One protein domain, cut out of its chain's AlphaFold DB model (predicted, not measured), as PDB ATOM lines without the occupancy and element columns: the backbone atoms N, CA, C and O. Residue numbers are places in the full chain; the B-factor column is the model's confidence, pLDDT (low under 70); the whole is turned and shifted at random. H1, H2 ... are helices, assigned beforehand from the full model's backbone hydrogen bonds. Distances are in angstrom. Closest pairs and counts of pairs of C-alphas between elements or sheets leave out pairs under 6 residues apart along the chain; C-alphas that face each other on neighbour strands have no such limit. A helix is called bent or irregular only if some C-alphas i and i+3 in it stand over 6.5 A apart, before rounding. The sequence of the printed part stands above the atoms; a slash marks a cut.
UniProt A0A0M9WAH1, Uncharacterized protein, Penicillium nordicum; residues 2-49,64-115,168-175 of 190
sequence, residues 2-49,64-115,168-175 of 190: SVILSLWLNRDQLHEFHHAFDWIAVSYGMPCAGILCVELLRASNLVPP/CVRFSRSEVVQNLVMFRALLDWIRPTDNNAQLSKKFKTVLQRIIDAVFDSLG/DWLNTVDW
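AT A GLANCE: This is residues 2 to 49, 64 to 115 and 168 to 175 of the 190 residues of an uncharacterized protein of Penicillium nordicum (UniProt A0A0M9WAH1). Three long helices, H2, H3 and H4, make an elongated up-and-down bundle, each running against the one before it in the chain, with H2 touching each of the other four helices. The short H1 packs on H2 and H3 at one side of the bundle, the four-residue H5 only just touches H2 elsewhere, and residues 12 to 17, of which 15 to 17 belong to H2, stick out at one end. The printed part has 108 residues with five named helices, H1 to H5 in order along the chain, and no named strand; the class is all helix. It is compact, with a radius of gyration of the C-alphas of 14.2 A, and spans 46 by 26 by 24 A.

IN THESE COORDINATES: H1, residues 2 to 9, begins at C-alpha 2 at (37.969, -29.075, 4.596) and is 10.3 A long from first to last C-alpha. H2, residues 15 to 43, is the longest at 36.9 A; it is irregular, with C-alphas 16 and 19 8.2 A apart, and has a kink of 52 degrees near residue 23. H3, residues 69 to 85, is 24.5 A long. H4, residues 93 to 115, is 33.1 A long and ends at C-alpha 115 at (11.062, -30.894, 11.714). H5, residues 169 to 172, is 4.8 A long and ends at C-alpha 172 at (28.240, -51.750, 0.982).

HOW THE PARTS SIT: H2 is the hub. H2 and H3 touch at a shallow tilt of 33 degrees, only just short of steep, and run opposite ways; their closest C-alphas, of Ala 33 and Leu 76, are 6.5 A apart. H3 and H4 form a helical hairpin at a shallow tilt of 30 degrees, with the closest C-alphas, of Arg 80 and Lys 100, 6.3 A apart. H2 and H4 touch and run the same way at a steep tilt of 39 degrees; their closest C-alphas, of Cys 37 and Ile 106, are 7.0 A apart. H1 touches residues 24 to 29 of H2 alone, closest at the C-alphas of Ile 4 and Gly 29, 6.4 A apart. H1 also touches H3, with residues 75 to 82 of H3 alone, closest at the C-alphas of Trp 8 and Leu 82, 6.5 A apart. H5 only just touches H2, at residues 34 to 38 of H2 alone, with 3 pairs of C-alphas within 8 A; the closest are those of Gly 34 and Leu 170, 6.9 A apart. H5 is apart from H1, H3 and H4, and H1 is apart from H4. In H1, H3 and H4 every O i to N i+4 pair is within hydrogen-bond range, in H2 19 of 25 are, and H5 is too short for such a pair.

THE WHOLE: The two C-alphas farthest apart, of Glu 16 and Pro 49, are 46.6 A apart. Residues 50 to 63 are not printed, with 15.1 A between C-alphas 49 and 64 across the cut; residues 116 to 167 are not printed either, with 23.8 A between C-alphas 115 and 168. Of the links that are printed whole, H1 to H2 is tight and H3 to H4 is short. The mean pLDDT of the printed part is 79.4; 24 residues are under 70, among them 44 to 49, 64 to 67 and 170 to 175.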
ATOM      1  N   SER A   2      37.533 -30.490   4.568       85.81
ATOM      2  CA  SER A   2      37.969 -29.075   4.596       85.81
ATOM      3  C   SER A   2      38.868 -28.658   3.417       85.81
ATOM      4  O   SER A   2      38.522 -27.716   2.718       85.81
ATOM      5  N   VAL A   3      39.933 -29.411   3.104       87.88
ATOM      6  CA  VAL A   3      40.843 -29.103   1.976       87.88
ATOM      7  C   VAL A   3      40.117 -29.031   0.628       87.88
ATOM      8  O   VAL A   3      40.330 -28.096  -0.136       87.88
ATOM      9  N   ILE A   4      39.224 -29.983   0.344       88.19
ATOM     10  CA  ILE A   4      38.444 -30.021  -0.905       88.19
ATOM     11  C   ILE A   4      37.534 -28.789  -1.008       88.19
ATOM     12  O   ILE A   4      37.423 -28.183  -2.073       88.19
ATOM     13  N   LEU A   5      36.922 -28.381   0.107       87.62
ATOM     14  CA  LEU A   5      36.092 -27.178   0.156       87.62
ATOM     15  C   LEU A   5      36.933 -25.903   0.036       87.62
ATOM     16  O   LEU A   5      36.534 -24.989  -0.674       87.62
ATOM     17  N   SER A   6      38.119 -25.843   0.647       88.38
ATOM     18  CA  SER A   6      39.051 -24.722   0.485       88.38
ATOM     19  C   SER A   6      39.507 -24.563  -0.965       88.38
ATOM     20  O   SER A   6      39.578 -23.436  -1.455       88.38
ATOM     21  N   LEU A   7      39.768 -25.667  -1.671       85.69
ATOM     22  CA  LEU A   7      40.064 -25.640  -3.105       85.69
ATOM     23  C   LEU A   7      38.880 -25.077  -3.898       85.69
ATOM     24  O   LEU A   7      39.072 -24.231  -4.765       85.69
ATOM     25  N   TRP A   8      37.654 -25.497  -3.572       86.50
ATOM     26  CA  TRP A   8      36.451 -24.980  -4.225       86.50
ATOM     27  C   TRP A   8      36.192 -23.493  -3.942       86.50
ATOM     28  O   TRP A   8      35.833 -22.749  -4.851       86.50
ATOM     29  N   LEU A   9      36.416 -23.030  -2.710       87.31
ATOM     30  CA  LEU A   9      36.261 -21.619  -2.339       87.31
ATOM     31  C   LEU A   9      37.249 -20.708  -3.085       87.31
ATOM     32  O   LEU A   9      36.930 -19.556  -3.356       87.31
ATOM     33  N   ASN A  10      38.421 -21.228  -3.457       86.81
ATOM     34  CA  ASN A  10      39.433 -20.506  -4.232       86.81
ATOM     35  C   ASN A  10      39.382 -20.823  -5.740       86.81
ATOM     36  O   ASN A  10      40.328 -20.512  -6.463       86.81
ATOM     37  N   ARG A  11      38.293 -21.425  -6.242       83.69
ATOM     38  CA  ARG A  11      38.177 -21.883  -7.641       83.69
ATOM     39  C   ARG A  11      38.422 -20.791  -8.683       83.69
ATOM     40  O   ARG A  11      38.982 -21.085  -9.733       83.69
ATOM     41  N   ASP A  12      38.040 -19.550  -8.387       84.88
ATOM     42  CA  ASP A  12      38.164 -18.433  -9.329       84.88
ATOM     43  C   ASP A  12      39.642 -18.067  -9.561       84.88
ATOM     44  O   ASP A  12      40.013 -17.621 -10.642       84.88
ATOM     45  N   GLN A  13      40.504 -18.330  -8.573       86.12
ATOM     46  CA  GLN A  13      41.959 -18.170  -8.678       86.12
ATOM     47  C   GLN A  13      42.636 -19.387  -9.330       86.12
ATOM     48  O   GLN A  13      43.776 -19.296  -9.773       86.12
ATOM     49  N   LEU A  14      41.945 -20.531  -9.387       80.69
ATOM     50  CA  LEU A  14      42.466 -21.823  -9.846       80.69
ATOM     51  C   LEU A  14      41.838 -22.271 -11.176       80.69
ATOM     52  O   LEU A  14      41.816 -23.466 -11.478       80.69
ATOM     53  N   HIS A  15      41.342 -21.327 -11.982       73.69
ATOM     54  CA  HIS A  15      40.638 -21.608 -13.239       73.69
ATOM     55  C   HIS A  15      41.479 -22.450 -14.222       73.69
ATOM     56  O   HIS A  15      40.967 -23.299 -14.949       73.69
ATOM     57  N   GLU A  16      42.801 -22.291 -14.223       78.44
ATOM     58  CA  GLU A  16      43.698 -23.082 -15.082       78.44
ATOM     59  C   GLU A  16      43.679 -24.589 -14.758       78.44
ATOM     60  O   GLU A  16      43.972 -25.411 -15.624       78.44
ATOM     61  N   PHE A  17      43.246 -24.973 -13.552       78.94
ATOM     62  CA  PHE A  17      43.242 -26.352 -13.060       78.94
ATOM     63  C   PHE A  17      41.849 -26.999 -13.036       78.94
ATOM     64  O   PHE A  17      41.666 -28.021 -12.376       78.94
ATOM     65  N   HIS A  18      40.853 -26.459 -13.756       76.19
ATOM     66  CA  HIS A  18      39.473 -26.988 -13.767       76.19
ATOM     67  C   HIS A  18      39.366 -28.502 -13.986       76.19
ATOM     68  O   HIS A  18      38.534 -29.157 -13.367       76.19
ATOM     69  N   HIS A  19      40.220 -29.064 -14.837       76.00
ATOM     70  CA  HIS A  19      40.254 -30.496 -15.134       76.00
ATOM     71  C   HIS A  19      40.702 -31.344 -13.932       76.00
ATOM     72  O   HIS A  19      40.240 -32.469 -13.764       76.00
ATOM     73  N   ALA A  20      41.556 -30.805 -13.058       82.31
ATOM     74  CA  ALA A  20      41.984 -31.491 -11.844       82.31
ATOM     75  C   ALA A  20      40.875 -31.521 -10.780       82.31
ATOM     76  O   ALA A  20      40.825 -32.458  -9.989       82.31
ATOM     77  N   PHE A  21      39.965 -30.539 -10.767       83.75
ATOM     78  CA  PHE A  21      38.866 -30.494  -9.797       83.75
ATOM     79  C   PHE A  21      37.910 -31.675  -9.924       83.75
ATOM     80  O   PHE A  21      37.438 -32.166  -8.905       83.75
ATOM     81  N   ASP A  22      37.648 -32.140 -11.143       83.56
ATOM     82  CA  ASP A  22      36.802 -33.307 -11.380       83.56
ATOM     83  C   ASP A  22      37.431 -34.571 -10.770       83.56
ATOM     84  O   ASP A  22      36.822 -35.256  -9.949       83.56
ATOM     85  N   TRP A  23      38.717 -34.802 -11.051       84.75
ATOM     86  CA  TRP A  23      39.462 -35.918 -10.469       84.75
ATOM     87  C   TRP A  23      39.577 -35.812  -8.941       84.75
ATOM     88  O   TRP A  23      39.325 -36.782  -8.236       84.75
ATOM     89  N   ILE A  24      39.877 -34.628  -8.399       87.50
ATOM     90  CA  ILE A  24      39.960 -34.410  -6.946       87.50
ATOM     91  C   ILE A  24      38.600 -34.652  -6.277       87.50
ATOM     92  O   ILE A  24      38.528 -35.289  -5.221       87.50
ATOM     93  N   ALA A  25      37.514 -34.161  -6.879       87.31
ATOM     94  CA  ALA A  25      36.168 -34.345  -6.358       87.31
ATOM     95  C   ALA A  25      35.767 -35.822  -6.361       87.31
ATOM     96  O   ALA A  25      35.248 -36.296  -5.355       87.31
ATOM     97  N   VAL A  26      36.052 -36.560  -7.431       85.12
ATOM     98  CA  VAL A  26      35.685 -37.976  -7.549       85.12
ATOM     99  C   VAL A  26      36.588 -38.877  -6.699       85.12
ATOM    100  O   VAL A  26      36.091 -39.750  -5.992       85.12
ATOM    101  N   SER A  27      37.904 -38.657  -6.702       83.81
ATOM    102  CA  SER A  27      38.869 -39.524  -6.009       83.81
ATOM    103  C   SER A  27      38.991 -39.254  -4.510       83.81
ATOM    104  O   SER A  27      39.288 -40.179  -3.760       83.81
ATOM    105  N   TYR A  28      38.757 -38.020  -4.053       87.88
ATOM    106  CA  TYR A  28      38.897 -37.659  -2.634       87.88
ATOM    107  C   TYR A  28      37.631 -37.035  -2.047       87.88
ATOM    108  O   TYR A  28      37.296 -37.296  -0.892       87.88
ATOM    109  N   GLY A  29      36.915 -36.220  -2.823       90.06
ATOM    110  CA  GLY A  29      35.688 -35.558  -2.381       90.06
ATOM    111  C   GLY A  29      34.555 -36.530  -2.066       90.06
ATOM    112  O   GLY A  29      34.036 -36.525  -0.953       90.06
ATOM    113  N   MET A  30      34.204 -37.381  -3.027       89.12
ATOM    114  CA  MET A  30      33.124 -38.357  -2.916       89.12
ATOM    115  C   MET A  30      33.326 -39.351  -1.768       89.12
ATOM    116  O   MET A  30      32.392 -39.484  -0.980       89.12
ATOM    117  N   PRO A  31      34.502 -39.985  -1.575       86.06
ATOM    118  CA  PRO A  31      34.698 -40.862  -0.422       86.06
ATOM    119  C   PRO A  31      34.655 -40.115   0.911       86.06
ATOM    120  O   PRO A  31      34.030 -40.593   1.856       86.06
ATOM    121  N   CYS A  32      35.215 -38.901   0.986       88.19
ATOM    122  CA  CYS A  32      35.079 -38.072   2.186       88.19
ATOM    123  C   CYS A  32      33.608 -37.760   2.499       88.19
ATOM    124  O   CYS A  32      33.195 -37.838   3.653       88.19
ATOM    125  N   ALA A  33      32.823 -37.387   1.486       90.38
ATOM    126  CA  ALA A  33      31.410 -37.073   1.645       90.38
ATOM    127  C   ALA A  33      30.574 -38.319   1.971       90.38
ATOM    128  O   ALA A  33      29.678 -38.227   2.801       90.38
ATOM    129  N   GLY A  34      30.889 -39.480   1.391       88.38
ATOM    130  CA  GLY A  34      30.222 -40.752   1.682       88.38
ATOM    131  C   GLY A  34      30.364 -41.159   3.149       88.38
ATOM    132  O   GLY A  34      29.368 -41.449   3.807       88.38
ATOM    133  N   ILE A  35      31.577 -41.062   3.701       87.75
ATOM    134  CA  ILE A  35      31.826 -41.313   5.130       87.75
ATOM    135  C   ILE A  35      31.029 -40.331   6.000       87.75
ATOM    136  O   ILE A  35      30.365 -40.739   6.952       87.75
ATOM    137  N   LEU A  36      31.044 -39.039   5.653       87.75
ATOM    138  CA  LEU A  36      30.271 -38.020   6.370       87.75
ATOM    139  C   LEU A  36      28.759 -38.285   6.319       87.75
ATOM    140  O   LEU A  36      28.082 -38.079   7.321       87.75
ATOM    141  N   CYS A  37      28.235 -38.759   5.189       87.00
ATOM    142  CA  CYS A  37      26.838 -39.156   5.035       87.00
ATOM    143  C   CYS A  37      26.462 -40.309   5.978       87.00
ATOM    144  O   CYS A  37      25.456 -40.215   6.678       87.00
ATOM    145  N   VAL A  38      27.274 -41.370   6.041       84.31
ATOM    146  CA  VAL A  38      27.026 -42.524   6.926       84.31
ATOM    147  C   VAL A  38      27.071 -42.111   8.398       84.31
ATOM    148  O   VAL A  38      26.173 -42.460   9.167       84.31
ATOM    149  N   GLU A  39      28.072 -41.321   8.795       83.31
ATOM    150  CA  GLU A  39      28.165 -40.816  10.169       83.31
ATOM    151  C   GLU A  39      26.996 -39.882  10.514       83.31
ATOM    152  O   GLU A  39      26.454 -39.956  11.616       83.31
ATOM    153  N   LEU A  40      26.540 -39.049   9.570       83.44
ATOM    154  CA  LEU A  40      25.386 -38.169   9.760       83.44
ATOM    155  C   LEU A  40      24.077 -38.950   9.925       83.44
ATOM    156  O   LEU A  40      23.272 -38.614  10.798       83.44
ATOM    157  N   LEU A  41      23.867 -39.993   9.118       80.38
ATOM    158  CA  LEU A  41      22.702 -40.877   9.215       80.38
ATOM    159  C   LEU A  41      22.687 -41.631  10.552       80.38
ATOM    160  O   LEU A  41      21.653 -41.667  11.223       80.38
ATOM    161  N   ARG A  42      23.846 -42.148  10.984       77.75
ATOM    162  CA  ARG A  42      24.016 -42.796  12.294       77.75
ATOM    163  C   ARG A  42      23.754 -41.822  13.443       77.75
ATOM    164  O   ARG A  42      23.033 -42.159  14.377       77.75
ATOM    165  N   ALA A  43      24.292 -40.606  13.366       74.62
ATOM    166  CA  ALA A  43      24.092 -39.570  14.380       74.62
ATOM    167  C   ALA A  43      22.639 -39.064  14.449       74.62
ATOM    168  O   ALA A  43      22.204 -38.595  15.500       74.62
ATOM    169  N   SER A  44      21.886 -39.164  13.351       69.06
ATOM    170  CA  SER A  44      20.486 -38.726  13.270       69.06
ATOM    171  C   SER A  44      19.478 -39.824  13.653       69.06
ATOM    172  O   SER A  44      18.281 -39.580  13.561       69.06
ATOM    173  N   ASN A  45      19.935 -41.010  14.091       65.44
ATOM    174  CA  ASN A  45      19.107 -42.207  14.341       65.44
ATOM    175  C   ASN A  45      18.225 -42.626  13.142       65.44
ATOM    176  O   ASN A  45      17.232 -43.323  13.320       65.44
ATOM    177  N   LEU A  46      18.582 -42.207  11.922       58.19
ATOM    178  CA  LEU A  46      17.845 -42.537  10.693       58.19
ATOM    179  C   LEU A  46      18.168 -43.945  10.175       58.19
ATOM    180  O   LEU A  46      17.486 -44.458   9.296       58.19
ATOM    181  N   VAL A  47      19.202 -44.571  10.735       52.06
ATOM    182  CA  VAL A  47      19.502 -45.992  10.568       52.06
ATOM    183  C   VAL A  47      19.103 -46.685  11.873       52.06
ATOM    184  O   VAL A  47      19.634 -46.305  12.923       52.06
ATOM    185  N   PRO A  48      18.193 -47.678  11.850       46.88
ATOM    186  CA  PRO A  48      17.921 -48.494  13.024       46.88
ATOM    187  C   PRO A  48      19.237 -49.115  13.506       46.88
ATOM    188  O   PRO A  48      19.988 -49.629  12.670       46.88
ATOM    189  N   PRO A  49      19.558 -49.096  14.815       50.09
ATOM    190  CA  PRO A  49      20.647 -49.920  15.312       50.09
ATOM    191  C   PRO A  49      20.298 -51.354  14.920       50.09
ATOM    192  O   PRO A  49      19.260 -51.866  15.341       50.09
ATOM    193  N   CYS A  64      33.830 -41.966  17.904       46.91
ATOM    194  CA  CYS A  64      33.042 -41.368  16.858       46.91
ATOM    195  C   CYS A  64      33.331 -39.894  17.047       46.91
ATOM    196  O   CYS A  64      32.855 -39.280  18.005       46.91
ATOM    197  N   VAL A  65      34.223 -39.378  16.206       49.09
ATOM    198  CA  VAL A  65      34.524 -37.960  16.113       49.09
ATOM    199  C   VAL A  65      33.174 -37.251  16.105       49.09
ATOM    200  O   VAL A  65      32.391 -37.394  15.168       49.09
ATOM    201  N   ARG A  66      32.852 -36.584  17.219       57.47
ATOM    202  CA  ARG A  66      31.579 -35.890  17.425       57.47
ATOM    203  C   ARG A  66      31.601 -34.657  16.535       57.47
ATOM    204  O   ARG A  66      31.893 -33.558  16.994       57.47
ATOM    205  N   PHE A  67      31.355 -34.846  15.246       64.81
ATOM    206  CA  PHE A  67      31.178 -33.733  14.337       64.81
ATOM    207  C   PHE A  67      29.899 -32.996  14.717       64.81
ATOM    208  O   PHE A  67      28.874 -33.615  15.026       64.81
ATOM    209  N   SER A  68      29.940 -31.664  14.687       82.12
ATOM    210  CA  SER A  68      28.706 -30.898  14.787       82.12
ATOM    211  C   SER A  68      27.824 -31.256  13.596       82.12
ATOM    212  O   SER A  68      28.241 -31.118  12.446       82.12
ATOM    213  N   ARG A  69      26.587 -31.688  13.855       81.06
ATOM    214  CA  ARG A  69      25.616 -32.020  12.802       81.06
ATOM    215  C   ARG A  69      25.476 -30.880  11.787       81.06
ATOM    216  O   ARG A  69      25.420 -31.135  10.589       81.06
ATOM    217  N   SER A  70      25.467 -29.632  12.261       85.00
ATOM    218  CA  SER A  70      25.373 -28.449  11.399       85.00
ATOM    219  C   SER A  70      26.591 -28.283  10.490       85.00
ATOM    220  O   SER A  70      26.432 -27.966   9.315       85.00
ATOM    221  N   GLU A  71      27.792 -28.549  11.004       87.25
ATOM    222  CA  GLU A  71      29.039 -28.470  10.241       87.25
ATOM    223  C   GLU A  71      29.086 -29.546   9.153       87.25
ATOM    224  O   GLU A  71      29.451 -29.263   8.014       87.25
ATOM    225  N   VAL A  72      28.657 -30.773   9.470       88.81
ATOM    226  CA  VAL A  72      28.578 -31.857   8.482       88.81
ATOM    227  C   VAL A  72      27.592 -31.502   7.378       88.81
ATOM    228  O   VAL A  72      27.957 -31.548   6.208       88.81
ATOM    229  N   VAL A  73      26.372 -31.087   7.731       88.88
ATOM    230  CA  VAL A  73      25.353 -30.692   6.747       88.88
ATOM    231  C   VAL A  73      25.857 -29.544   5.871       88.88
ATOM    232  O   VAL A  73      25.756 -29.624   4.648       88.88
ATOM    233  N   GLN A  74      26.465 -28.513   6.461       89.69
ATOM    234  CA  GLN A  74      27.038 -27.403   5.703       89.69
ATOM    235  C   GLN A  74      28.128 -27.884   4.738       89.69
ATOM    236  O   GLN A  74      28.115 -27.502   3.569       89.69
ATOM    237  N   ASN A  75      29.032 -28.755   5.192       91.38
ATOM    238  CA  ASN A  75      30.082 -29.334   4.358       91.38
ATOM    239  C   ASN A  75      29.512 -30.164   3.199       91.38
ATOM    240  O   ASN A  75      30.023 -30.074   2.084       91.38
ATOM    241  N   LEU A  76      28.447 -30.935   3.435       91.50
ATOM    242  CA  LEU A  76      27.763 -31.726   2.410       91.50
ATOM    243  C   LEU A  76      27.050 -30.836   1.382       91.50
ATOM    244  O   LEU A  76      27.177 -31.071   0.182       91.50
ATOM    245  N   VAL A  77      26.372 -29.770   1.815       92.12
ATOM    246  CA  VAL A  77      25.740 -28.786   0.914       92.12
ATOM    247  C   VAL A  77      26.791 -28.074   0.056       92.12
ATOM    248  O   VAL A  77      26.642 -27.962  -1.161       92.12
ATOM    249  N   MET A  78      27.885 -27.635   0.682       91.69
ATOM    250  CA  MET A  78      29.028 -27.000   0.017       91.69
ATOM    251  C   MET A  78      29.643 -27.971  -1.014       91.69
ATOM    252  O   MET A  78      29.905 -27.599  -2.156       91.69
ATOM    253  N   PHE A  79      29.781 -29.253  -0.661       91.56
ATOM    254  CA  PHE A  79      30.272 -30.282  -1.576       91.56
ATOM    255  C   PHE A  79      29.323 -30.563  -2.745       91.56
ATOM    256  O   PHE A  79      29.766 -30.709  -3.882       91.56
ATOM    257  N   ARG A  80      28.011 -30.594  -2.500       90.94
ATOM    258  CA  ARG A  80      27.004 -30.745  -3.554       90.94
ATOM    259  C   ARG A  80      27.126 -29.633  -4.596       90.94
ATOM    260  O   ARG A  80      27.096 -29.906  -5.791       90.94
ATOM    261  N   ALA A  81      27.307 -28.395  -4.145       89.81
ATOM    262  CA  ALA A  81      27.510 -27.253  -5.028       89.81
ATOM    263  C   ALA A  81      28.834 -27.339  -5.814       89.81
ATOM    264  O   ALA A  81      28.867 -26.960  -6.984       89.81
ATOM    265  N   LEU A  82      29.901 -27.899  -5.227       88.62
ATOM    266  CA  LEU A  82      31.116 -28.252  -5.972       88.62
ATOM    267  C   LEU A  82      30.814 -29.277  -7.075       88.62
ATOM    268  O   LEU A  82      31.223 -29.071  -8.215       88.62
ATOM    269  N   LEU A  83      30.072 -30.343  -6.766       87.50
ATOM    270  CA  LEU A  83      29.697 -31.356  -7.755       87.50
ATOM    271  C   LEU A  83      28.832 -30.773  -8.888       87.50
ATOM    272  O   LEU A  83      28.906 -31.234 -10.023       87.50
ATOM    273  N   ASP A  84      27.977 -29.789  -8.600       86.56
ATOM    274  CA  ASP A  84      27.180 -29.069  -9.609       86.56
ATOM    275  C   ASP A  84      28.009 -28.162 -10.505       86.56
ATOM    276  O   ASP A  84      27.644 -27.933 -11.657       86.56
ATOM    277  N   TRP A  85      29.136 -27.690  -9.991       85.81
ATOM    278  CA  TRP A  85      30.024 -26.809 -10.717       85.81
ATOM    279  C   TRP A  85      31.041 -27.550 -11.590       85.81
ATOM    280  O   TRP A  85      31.350 -27.081 -12.687       85.81
ATOM    281  N   ILE A  86      31.565 -28.696 -11.139       80.81
ATOM    282  CA  ILE A  86      32.474 -29.491 -11.972       80.81
ATOM    283  C   ILE A  86      31.727 -29.968 -13.220       80.81
ATOM    284  O   ILE A  86      30.615 -30.495 -13.141       80.81
ATOM    285  N   ARG A  87      32.338 -29.777 -14.394       72.00
ATOM    286  CA  ARG A  87      31.860 -30.406 -15.624       72.00
ATOM    287  C   ARG A  87      32.195 -31.891 -15.501       72.00
ATOM    288  O   ARG A  87      33.384 -32.199 -15.498       72.00
ATOM    289  N   PRO A  88      31.205 -32.791 -15.390       64.50
ATOM    290  CA  PRO A  88      31.518 -34.200 -15.284       64.50
ATOM    291  C   PRO A  88      32.197 -34.646 -16.576       64.50
ATOM    292  O   PRO A  88      31.709 -34.337 -17.669       64.50
ATOM    293  N   THR A  89      33.322 -35.338 -16.461       64.56
ATOM    294  CA  THR A  89      33.911 -36.045 -17.597       64.56
ATOM    295  C   THR A  89      32.965 -37.190 -17.981       64.56
ATOM    296  O   THR A  89      32.322 -37.780 -17.113       64.56
ATOM    297  N   ASP A  90      32.839 -37.535 -19.267       60.28
ATOM    298  CA  ASP A  90      31.850 -38.536 -19.721       60.28
ATOM    299  C   ASP A  90      31.912 -39.867 -18.938       60.28
ATOM    300  O   ASP A  90      30.883 -40.503 -18.715       60.28
ATOM    301  N   ASN A  91      33.097 -40.253 -18.443       67.25
ATOM    302  CA  ASN A  91      33.295 -41.469 -17.646       67.25
ATOM    303  C   ASN A  91      32.724 -41.410 -16.212       67.25
ATOM    304  O   ASN A  91      32.396 -42.452 -15.654       67.25
ATOM    305  N   ASN A  92      32.571 -40.227 -15.615       72.38
ATOM    306  CA  ASN A  92      32.155 -40.065 -14.218       72.38
ATOM    307  C   ASN A  92      30.825 -39.313 -14.072       72.38
ATOM    308  O   ASN A  92      30.284 -39.216 -12.969       72.38
ATOM    309  N   ALA A  93      30.239 -38.852 -15.181       74.94
ATOM    310  CA  ALA A  93      28.975 -38.124 -15.204       74.94
ATOM    311  C   ALA A  93      27.829 -38.864 -14.509       74.94
ATOM    312  O   ALA A  93      27.076 -38.269 -13.733       74.94
ATOM    313  N   GLN A  94      27.713 -40.171 -14.746       78.12
ATOM    314  CA  GLN A  94      26.677 -40.994 -14.122       78.12
ATOM    315  C   GLN A  94      26.904 -41.158 -12.619       78.12
ATOM    316  O   GLN A  94      25.953 -41.065 -11.840       78.12
ATOM    317  N   LEU A  95      28.157 -41.351 -12.202       79.94
ATOM    318  CA  LEU A  95      28.525 -41.501 -10.798       79.94
ATOM    319  C   LEU A  95      28.266 -40.204 -10.024       79.94
ATOM    320  O   LEU A  95      27.561 -40.217  -9.017       79.94
ATOM    321  N   SER A  96      28.746 -39.073 -10.545       83.19
ATOM    322  CA  SER A  96      28.509 -37.749  -9.972       83.19
ATOM    323  C   SER A  96      27.014 -37.441  -9.878       83.19
ATOM    324  O   SER A  96      26.551 -36.942  -8.857       83.19
ATOM    325  N   LYS A  97      26.218 -37.793 -10.898       83.19
ATOM    326  CA  LYS A  97      24.758 -37.617 -10.872       83.19
ATOM    327  C   LYS A  97      24.089 -38.469  -9.791       83.19
ATOM    328  O   LYS A  97      23.282 -37.941  -9.031       83.19
ATOM    329  N   LYS A  98      24.424 -39.760  -9.701       82.38
ATOM    330  CA  LYS A  98      23.892 -40.654  -8.659       82.38
ATOM    331  C   LYS A  98      24.247 -40.147  -7.264       82.38
ATOM    332  O   LYS A  98      23.370 -40.015  -6.416       82.38
ATOM    333  N   PHE A  99      25.512 -39.790  -7.056       85.81
ATOM    334  CA  PHE A  99      25.986 -39.313  -5.764       85.81
ATOM    335  C   PHE A  99      25.335 -37.989  -5.355       85.81
ATOM    336  O   PHE A  99      24.947 -37.844  -4.204       85.81
ATOM    337  N   LYS A 100      25.115 -37.054  -6.291       86.94
ATOM    338  CA  LYS A 100      24.338 -35.827  -6.033       86.94
ATOM    339  C   LYS A 100      22.921 -36.117  -5.552       86.94
ATOM    340  O   LYS A 100      22.469 -35.483  -4.604       86.94
ATOM    341  N   THR A 101      22.225 -37.053  -6.201       85.00
ATOM    342  CA  THR A 101      20.863 -37.444  -5.809       85.00
ATOM    343  C   THR A 101      20.845 -37.997  -4.390       85.00
ATOM    344  O   THR A 101      20.009 -37.601  -3.583       85.00
ATOM    345  N   VAL A 102      21.795 -38.875  -4.069       85.19
ATOM    346  CA  VAL A 102      21.919 -39.459  -2.731       85.19
ATOM    347  C   VAL A 102      22.252 -38.393  -1.690       85.19
ATOM    348  O   VAL A 102      21.587 -38.309  -0.662       85.19
ATOM    349  N   LEU A 103      23.212 -37.519  -1.988       88.31
ATOM    350  CA  LEU A 103      23.605 -36.415  -1.121       88.31
ATOM    351  C   LEU A 103      22.425 -35.484  -0.815       88.31
ATOM    352  O   LEU A 103      22.216 -35.133   0.341       88.31
ATOM    353  N   GLN A 104      21.625 -35.131  -1.827       88.31
ATOM    354  CA  GLN A 104      20.413 -34.327  -1.657       88.31
ATOM    355  C   GLN A 104      19.411 -35.011  -0.722       88.31
ATOM    356  O   GLN A 104      18.981 -34.404   0.248       88.31
ATOM    357  N   ARG A 105      19.098 -36.287  -0.965       84.31
ATOM    358  CA  ARG A 105      18.140 -37.040  -0.144       84.31
ATOM    359  C   ARG A 105      18.573 -37.159   1.314       84.31
ATOM    360  O   ARG A 105      17.739 -37.058   2.198       84.31
ATOM    361  N   ILE A 106      19.864 -37.373   1.571       85.56
ATOM    362  CA  ILE A 106      20.388 -37.451   2.941       85.56
ATOM    363  C   ILE A 106      20.277 -36.097   3.627       85.56
ATOM    364  O   ILE A 106      19.873 -36.031   4.784       85.56
ATOM    365  N   ILE A 107      20.616 -35.020   2.918       87.25
ATOM    366  CA  ILE A 107      20.446 -33.663   3.429       87.25
ATOM    367  C   ILE A 107      18.968 -33.430   3.782       87.25
ATOM    368  O   ILE A 107      18.691 -33.044   4.915       87.25
ATOM    369  N   ASP A 108      18.041 -33.740   2.874       86.19
ATOM    370  CA  ASP A 108      16.598 -33.563   3.081       86.19
ATOM    371  C   ASP A 108      16.081 -34.407   4.256       86.19
ATOM    372  O   ASP A 108      15.511 -33.853   5.187       86.19
ATOM    373  N   ALA A 109      16.399 -35.703   4.315       81.94
ATOM    374  CA  ALA A 109      16.000 -36.581   5.422       81.94
ATOM    375  C   ALA A 109      16.525 -36.085   6.781       81.94
ATOM    376  O   ALA A 109      15.842 -36.139   7.810       81.94
ATOM    377  N   VAL A 110      17.752 -35.559   6.801       83.06
ATOM    378  CA  VAL A 110      18.325 -34.951   7.999       83.06
ATOM    379  C   VAL A 110      17.564 -33.672   8.343       83.06
ATOM    380  O   VAL A 110      17.254 -33.498   9.516       83.06
ATOM    381  N   PHE A 111      17.211 -32.804   7.398       78.75
ATOM    382  CA  PHE A 111      16.389 -31.618   7.678       78.75
ATOM    383  C   PHE A 111      14.963 -31.967   8.139       78.75
ATOM    384  O   PHE A 111      14.499 -31.415   9.136       78.75
ATOM    385  N   ASP A 112      14.307 -32.936   7.511       77.81
ATOM    386  CA  ASP A 112      12.943 -33.351   7.841       77.81
ATOM    387  C   ASP A 112      12.867 -34.030   9.216       77.81
ATOM    388  O   ASP A 112      11.937 -33.787   9.987       77.81
ATOM    389  N   SER A 113      13.900 -34.785   9.611       68.44
ATOM    390  CA  SER A 113      14.002 -35.339  10.972       68.44
ATOM    391  C   SER A 113      14.103 -34.264  12.067       68.44
ATOM    392  O   SER A 113      13.651 -34.487  13.189       68.44
ATOM    393  N   LEU A 114      14.662 -33.082  11.761       61.56
ATOM    394  CA  LEU A 114      14.646 -31.937  12.685       61.56
ATOM    395  C   LEU A 114      13.231 -31.357  12.817       61.56
ATOM    396  O   LEU A 114      12.861 -30.918  13.904       61.56
ATOM    397  N   GLY A 115      12.446 -31.372  11.735       52.22
ATOM    398  CA  GLY A 115      11.062 -30.894  11.714       52.22
ATOM    399  C   GLY A 115      10.067 -31.850  12.379       52.22
ATOM    400  O   GLY A 115       9.168 -31.403  13.090       52.22
ATOM    401  N   ASP A 168      21.329 -48.302   1.169       64.88
ATOM    402  CA  ASP A 168      22.079 -49.468   1.661       64.88
ATOM    403  C   ASP A 168      23.388 -49.710   0.904       64.88
ATOM    404  O   ASP A 168      24.371 -50.218   1.460       64.88
ATOM    405  N   TRP A 169      23.459 -49.272  -0.355       71.81
ATOM    406  CA  TRP A 169      24.707 -49.342  -1.107       71.81
ATOM    407  C   TRP A 169      25.801 -48.472  -0.465       71.81
ATOM    408  O   TRP A 169      26.958 -48.865  -0.523       71.81
ATOM    409  N   LEU A 170      25.475 -47.376   0.243       68.56
ATOM    410  CA  LEU A 170      26.472 -46.542   0.940       68.56
ATOM    411  C   LEU A 170      27.241 -47.314   2.016       68.56
ATOM    412  O   LEU A 170      28.408 -47.015   2.257       68.56
ATOM    413  N   ASN A 171      26.588 -48.291   2.652       67.00
ATOM    414  CA  ASN A 171      27.208 -49.167   3.649       67.00
ATOM    415  C   ASN A 171      27.953 -50.341   3.001       67.00
ATOM    416  O   ASN A 171      28.882 -50.885   3.588       67.00
ATOM    417  N   THR A 172      27.557 -50.723   1.786       67.94
ATOM    418  CA  THR A 172      28.240 -51.750   0.982       67.94
ATOM    419  C   THR A 172      29.525 -51.209   0.333       67.94
ATOM    420  O   THR A 172      30.391 -51.974  -0.092       67.94
ATOM    421  N   VAL A 173      29.657 -49.884   0.255       66.12
ATOM    422  CA  VAL A 173      30.798 -49.189  -0.337       66.12
ATOM    423  C   VAL A 173      31.900 -48.969   0.713       66.12
ATOM    424  O   VAL A 173      31.750 -48.175   1.633       66.12
ATOM    425  N   ASP A 174      33.036 -49.650   0.588       66.38
ATOM    426  CA  ASP A 174      34.260 -49.446   1.389       66.38
ATOM    427  C   ASP A 174      35.042 -48.193   0.949       66.38
ATOM    428  O   ASP A 174      36.142 -48.274   0.416       66.38
ATOM    429  N   TRP A 175      34.504 -46.999   1.188       69.75
ATOM    430  CA  TRP A 175      35.042 -45.685   0.778       69.75
ATOM    431  C   TRP A 175      36.572 -45.451   0.880       69.75
ATOM    432  O   TRP A 175      37.071 -44.475   0.321       69.75
TER     433      TRP A 175